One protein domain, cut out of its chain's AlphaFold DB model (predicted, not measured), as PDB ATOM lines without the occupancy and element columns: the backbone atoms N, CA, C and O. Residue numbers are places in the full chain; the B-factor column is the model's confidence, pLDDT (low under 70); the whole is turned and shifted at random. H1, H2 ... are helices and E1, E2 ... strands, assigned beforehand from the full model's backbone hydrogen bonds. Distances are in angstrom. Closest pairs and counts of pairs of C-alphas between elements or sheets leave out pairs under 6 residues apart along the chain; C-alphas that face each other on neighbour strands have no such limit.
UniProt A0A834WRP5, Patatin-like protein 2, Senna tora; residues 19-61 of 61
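Overview. This is residues 19 to 61 of the 61 residues of the protein "Patatin-like protein 2" of Senna tora (UniProt A0A834WRP5). Picture a straight helical arm, H1, leading into a small loose body made of a two-stranded hairpin, E1 and E2, and a short helix, H2, which sits near the place where H1 ends. Residues 19 to 28 of H1 stick out free at one end of the long axis, the loop of the hairpin reaches out at the other end, and after E2 the chain folds back to H2. You are reading 43 printed residues with two named helices and two named strands, in the order H1, E1, E2, H2, and the one sheet has the order E1 - E2, antiparallel. The class is mixed, helices and strands. The whole is loose, with a radius of gyration of the C-alphas of 12.5 A, and elongated, spanning 39 by 22 by 16 A.

Along the chain. Begin at the first printed residue, Glu 19, and find its C-alpha at (18.495, 14.684, 31.338). From there the helix H1, residues 19 to 32, runs 20.1 A from first to last C-alpha and ends at Leu 32, whose C-alpha is at (34.125, 15.468, 18.795). Along it x rises and z falls, and its N-to-C direction is (0.87, 0.07, -0.49). Read on past four residues to the strand E1, residues 37 to 39, which begins at C-alpha 37, at (40.758, 6.780, 16.176). Six residues later you come to the strand E2, residues 46 to 48, from Phe 46 to Pro 48. Each of these strands has three residues and measures 6.8 A from first to last C-alpha. After six more residues look for the helix H2, residues 55 to 59, a short one of 6.1 A, which ends at C-alpha 59, at (33.130, 14.657, 10.285). Lys 60 and Lys 61 follow it.

Arrangement. Start again with H1: its residues 19 to 28 stand free, with no C-alpha 8 or more residues away along the chain within 10 A. Look next at its residues 31 to 32, with which alone H1 touches H2. H1 and H2 only just touch, with 3 pairs of C-alphas within 8 A, and the closest C-alphas of the two are those of Leu 32 and Glu 56, 4.7 A apart. Their centres are 15.9 A apart. Further along, compare E1 with E2: they form a hairpin, and they are antiparallel, with an angle of 143 degrees between their N-to-C directions. The C-alphas that face each other are those of Ser 37 and Pro 48, 4.2 A apart, of Arg 38 and Glu 47, 5.4 A apart, and of Val 39 and Phe 46, 4.6 A apart. Check the backbone here: N 38 and O 47 are within hydrogen-bond range at 2.8 A, and N 47 and O 38 are too, also at 2.8 A. H1 and E2 are apart. E1 and H2 are only just apart, their closest C-alphas being 8.2 A from each other. In H1 and H2 every O i to N i+4 pair is within hydrogen-bond range.

Size, cuts and confidence. The two C-alphas farthest apart are those of Glu 19 and Glu 42, 38.9 A, while the first and last printed C-alphas, of Glu 19 and Lys 61, are 30.3 A apart. Leave out residues 19 to 28, and the body of 33 residues spans 28 by 18 by 15 A, with a radius of gyration of 10.1 A. The printed part has no cut, and it ends at residue 61, the chain's last residue. The link from H1 to E1 is tight; those from E1 to E2 and from E2 to H2 are short. The mean pLDDT of the printed part is 78.3, and in the B-factor column you will find two residues under 70, Glu 50 and Lys 61, where the model's confidence is low.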
ATOM      1  N   GLU A  19      17.195  14.818  30.682       74.25
ATOM      2  CA  GLU A  19      18.495  14.684  31.338       74.25
ATOM      3  C   GLU A  19      19.438  13.718  30.601       74.25
ATOM      4  O   GLU A  19      20.633  13.990  30.479       74.25
ATOM      5  N   ASN A  20      18.922  12.605  30.073       72.88
ATOM      6  CA  ASN A  20      19.730  11.672  29.290       72.88
ATOM      7  C   ASN A  20      20.119  12.259  27.928       72.88
ATOM      8  O   ASN A  20      21.258  12.078  27.505       72.88
ATOM      9  N   LEU A  21      19.228  13.013  27.277       75.06
ATOM     10  CA  LEU A  21      19.548  13.722  26.031       75.06
ATOM     11  C   LEU A  21      20.624  14.800  26.230       75.06
ATOM     12  O   LEU A  21      21.545  14.907  25.414       75.06
ATOM     13  N   ASP A  22      20.561  15.547  27.332       77.88
ATOM     14  CA  ASP A  22      21.569  16.557  27.665       77.88
ATOM     15  C   ASP A  22      22.929  15.904  27.959       77.88
ATOM     16  O   ASP A  22      23.964  16.358  27.465       77.88
ATOM     17  N   LYS A  23      22.944  14.784  28.698       80.62
ATOM     18  CA  LYS A  23      24.169  14.004  28.946       80.62
ATOM     19  C   LYS A  23      24.757  13.439  27.653       80.62
ATOM     20  O   LYS A  23      25.966  13.543  27.452       80.62
ATOM     21  N   LEU A  24      23.928  12.884  26.767       79.94
ATOM     22  CA  LEU A  24      24.367  12.372  25.465       79.94
ATOM     23  C   LEU A  24      24.966  13.478  24.593       79.94
ATOM     24  O   LEU A  24      26.016  13.266  23.989       79.94
ATOM     25  N   SER A  25      24.363  14.668  24.586       81.00
ATOM     26  CA  SER A  25      24.893  15.826  23.855       81.00
ATOM     27  C   SER A  25      26.269  16.239  24.382       81.00
ATOM     28  O   SER A  25      27.211  16.380  23.605       81.00
ATOM     29  N   GLN A  26      26.437  16.325  25.706       83.12
ATOM     30  CA  GLN A  26      27.733  16.644  26.315       83.12
ATOM     31  C   GLN A  26      28.802  15.575  26.042       83.12
ATOM     32  O   GLN A  26      29.976  15.903  25.861       83.12
ATOM     33  N   ILE A  27      28.423  14.294  26.032       82.56
ATOM     34  CA  ILE A  27      29.331  13.197  25.671       82.56
ATOM     35  C   ILE A  27      29.729  13.317  24.196       82.56
ATOM     36  O   ILE A  27      30.914  13.225  23.883       82.56
ATOM     37  N   GLY A  28      28.775  13.605  23.307       81.44
ATOM     38  CA  GLY A  28      29.021  13.852  21.888       81.44
ATOM     39  C   GLY A  28      30.002  15.002  21.652       81.44
ATOM     40  O   GLY A  28      30.997  14.827  20.955       81.44
ATOM     41  N   GLU A  29      29.803  16.148  22.304       84.38
ATOM     42  CA  GLU A  29      30.722  17.293  22.208       84.38
ATOM     43  C   GLU A  29      32.138  16.966  22.702       84.38
ATOM     44  O   GLU A  29      33.130  17.419  22.124       84.38
ATOM     45  N   LYS A  30      32.261  16.159  23.764       82.88
ATOM     46  CA  LYS A  30      33.566  15.690  24.255       82.88
ATOM     47  C   LYS A  30      34.221  14.722  23.274       82.88
ATOM     48  O   LYS A  30      35.428  14.811  23.063       82.88
ATOM     49  N   LEU A  31      33.445  13.826  22.665       82.50
ATOM     50  CA  LEU A  31      33.916  12.889  21.646       82.50
ATOM     51  C   LEU A  31      34.409  13.614  20.395       82.50
ATOM     52  O   LEU A  31      35.455  13.245  19.868       82.50
ATOM     53  N   LEU A  32      33.722  14.670  19.955       82.62
ATOM     54  CA  LEU A  32      34.125  15.468  18.795       82.62
ATOM     55  C   LEU A  32      35.525  16.082  18.955       82.62
ATOM     56  O   LEU A  32      36.277  16.148  17.986       82.62
ATOM     57  N   LYS A  33      35.910  16.447  20.183       81.12
ATOM     58  CA  LYS A  33      37.232  17.012  20.503       81.12
ATOM     59  C   LYS A  33      38.341  15.966  20.660       81.12
ATOM     60  O   LYS A  33      39.511  16.340  20.706       81.12
ATOM     61  N   LYS A  34      38.011  14.675  20.783       80.12
ATOM     62  CA  LYS A  34      39.019  13.604  20.876       80.12
ATOM     63  C   LYS A  34      39.705  13.400  19.515       80.12
ATOM     64  O   LYS A  34      39.078  13.637  18.477       80.12
ATOM     65  N   PRO A  35      40.974  12.953  19.507       79.31
ATOM     66  CA  PRO A  35      41.670  12.628  18.271       79.31
ATOM     67  C   PRO A  35      40.955  11.495  17.534       79.31
ATOM     68  O   PRO A  35      40.420  10.571  18.160       79.31
ATOM     69  N   VAL A  36      40.970  11.557  16.203       81.06
ATOM     70  CA  VAL A  36      40.424  10.498  15.348       81.06
ATOM     71  C   VAL A  36      41.058   9.170  15.735       81.06
ATOM     72  O   VAL A  36      42.275   9.071  15.847       81.06
ATOM     73  N   SER A  37      40.246   8.135  15.948       78.62
ATOM     74  CA  SER A  37      40.758   6.780  16.176       78.62
ATOM     75  C   SER A  37      40.544   5.918  14.943       78.62
ATOM     76  O   SER A  37      39.473   5.939  14.336       78.62
ATOM     77  N   ARG A  38      41.555   5.132  14.590       78.88
ATOM     78  CA  ARG A  38      41.510   4.135  13.523       78.88
ATOM     79  C   ARG A  38      41.316   2.751  14.129       78.88
ATOM     80  O   ARG A  38      41.817   2.472  15.210       78.88
ATOM     81  N   VAL A  39      40.609   1.875  13.423       79.19
ATOM     82  CA  VAL A  39      40.572   0.451  13.777       79.19
ATOM     83  C   VAL A  39      41.844  -0.212  13.257       79.19
ATOM     84  O   VAL A  39      42.110  -0.190  12.052       79.19
ATOM     85  N   ASN A  40      42.620  -0.794  14.163       78.06
ATOM     86  CA  ASN A  40      43.697  -1.706  13.824       78.06
ATOM     87  C   ASN A  40      43.067  -3.030  13.360       78.06
ATOM     88  O   ASN A  40      42.345  -3.680  14.111       78.06
ATOM     89  N   LEU A  41      43.287  -3.406  12.098       81.31
ATOM     90  CA  LEU A  41      42.639  -4.573  11.488       81.31
ATOM     91  C   LEU A  41      43.223  -5.912  11.964       81.31
ATOM     92  O   LEU A  41      42.559  -6.932  11.814       81.31
ATOM     93  N   GLU A  42      44.426  -5.917  12.537       81.06
ATOM     94  CA  GLU A  42      45.032  -7.122  13.110       81.06
ATOM     95  C   GLU A  42      44.510  -7.397  14.520       81.06
ATOM     96  O   GLU A  42      44.239  -8.543  14.870       81.06
ATOM     97  N   THR A  43      44.348  -6.350  15.335       81.00
ATOM     98  CA  THR A  43      43.930  -6.487  16.741       81.00
ATOM     99  C   THR A  43      42.432  -6.257  16.950       81.00
ATOM    100  O   THR A  43      41.895  -6.607  18.001       81.00
ATOM    101  N   GLY A  44      41.751  -5.649  15.977       82.56
ATOM    102  CA  GLY A  44      40.360  -5.205  16.075       82.56
ATOM    103  C   GLY A  44      40.148  -4.016  17.019       82.56
ATOM    104  O   GLY A  44      39.005  -3.629  17.264       82.56
ATOM    105  N   GLN A  45      41.218  -3.437  17.576       79.31
ATOM    106  CA  GLN A  45      41.130  -2.366  18.567       79.31
ATOM    107  C   GLN A  45      41.140  -0.980  17.922       79.31
ATOM    108  O   GLN A  45      41.641  -0.782  16.816       79.31
ATOM    109  N   PHE A  46      40.576  -0.003  18.633       76.94
ATOM    110  CA  PHE A  46      40.625   1.400  18.232       76.94
ATOM    111  C   PHE A  46      41.899   2.049  18.770       76.94
ATOM    112  O   PHE A  46      42.084   2.125  19.982       76.94
ATOM    113  N   GLU A  47      42.727   2.573  17.878       79.94
ATOM    114  CA  GLU A  47      43.970   3.266  18.208       79.94
ATOM    115  C   GLU A  47      43.877   4.740  17.786       79.94
ATOM    116  O   GLU A  47      43.373   5.032  16.695       79.94
ATOM    117  N   PRO A  48      44.326   5.694  18.622       74.94
ATOM    118  CA  PRO A  48      44.349   7.105  18.255       74.94
ATOM    119  C   PRO A  48      45.306   7.341  17.079       74.94
ATOM    120  O   PRO A  48      46.418   6.824  17.039       74.94
ATOM    121  N   MET A  49      44.874   8.143  16.111       76.56
ATOM    122  CA  MET A  49      45.672   8.536  14.957       76.56
ATOM    123  C   MET A  49      46.415   9.832  15.286       76.56
ATOM    124  O   MET A  49      45.810  10.901  15.303       76.56
ATOM    125  N   GLU A  50      47.729   9.751  15.509       67.94
ATOM    126  CA  GLU A  50      48.539  10.896  15.967       67.94
ATOM    127  C   GLU A  50      48.493  12.124  15.036       67.94
ATOM    128  O   GLU A  50      48.626  13.247  15.506       67.94
ATOM    129  N   ASN A  51      48.215  11.935  13.739       70.75
ATOM    130  CA  ASN A  51      48.116  13.015  12.744       70.75
ATOM    131  C   ASN A  51      46.708  13.169  12.133       70.75
ATOM    132  O   ASN A  51      46.555  13.781  11.079       70.75
ATOM    133  N   GLY A  52      45.683  12.568  12.746       70.25
ATOM    134  CA  GLY A  52      44.327  12.515  12.181       70.25
ATOM    135  C   GLY A  52      43.462  13.750  12.440       70.25
ATOM    136  O   GLY A  52      42.367  13.838  11.891       70.25
ATOM    137  N   GLY A  53      43.931  14.683  13.275       79.69
ATOM    138  CA  GLY A  53      43.100  15.766  13.796       79.69
ATOM    139  C   GLY A  53      42.031  15.253  14.765       79.69
ATOM    140  O   GLY A  53      42.126  14.152  15.318       79.69
ATOM    141  N   THR A  54      41.011  16.066  14.995       84.31
ATOM    142  CA  THR A  54      39.869  15.759  15.866       84.31
ATOM    143  C   THR A  54      38.737  15.065  15.106       84.31
ATOM    144  O   THR A  54      38.603  15.200  13.888       84.31
ATOM    145  N   ASN A  55      37.872  14.341  15.822       81.44
ATOM    146  CA  ASN A  55      36.663  13.766  15.223       81.44
ATOM    147  C   ASN A  55      35.767  14.840  14.575       81.44
ATOM    148  O   ASN A  55      35.134  14.567  13.559       81.44
ATOM    149  N   GLU A  56      35.730  16.060  15.120       82.00
ATOM    150  CA  GLU A  56      34.997  17.188  14.532       82.00
ATOM    151  C   GLU A  56      35.510  17.552  13.132       82.00
ATOM    152  O   GLU A  56      34.721  17.754  12.210       82.00
ATOM    153  N   GLU A  57      36.830  17.615  12.957       80.12
ATOM    154  CA  GLU A  57      37.459  17.924  11.670       80.12
ATOM    155  C   GLU A  57      37.238  16.803  10.651       80.12
ATOM    156  O   GLU A  57      36.994  17.078   9.477       80.12
ATOM    157  N   ALA A  58      37.253  15.546  11.101       79.19
ATOM    158  CA  ALA A  58      36.996  14.393  10.245       79.19
ATOM    159  C   ALA A  58      35.535  14.297   9.769       79.19
ATOM    160  O   ALA A  58      35.294  13.821   8.660       79.19
ATOM    161  N   LEU A  59      34.568  14.744  10.581       79.00
ATOM    162  CA  LEU A  59      33.130  14.657  10.285       79.00
ATOM    163  C   LEU A  59      32.583  15.815   9.435       79.00
ATOM    164  O   LEU A  59      31.461  15.722   8.949       79.00
ATOM    165  N   LYS A  60      33.345  16.894   9.221       73.31
ATOM    166  CA  LYS A  60      32.948  18.039   8.371       73.31
ATOM    167  C   LYS A  60      32.969  17.743   6.857       73.31
ATOM    168  O   LYS A  60      32.859  18.682   6.068       73.31
ATOM    169  N   LYS A  61      33.157  16.485   6.450       49.81
ATOM    170  CA  LYS A  61      33.437  16.076   5.068       49.81
ATOM    171  C   LYS A  61      32.245  15.439   4.368       49.81
ATOM    172  O   LYS A  61      31.519  14.669   5.030       49.81
TER     173      LYS A  61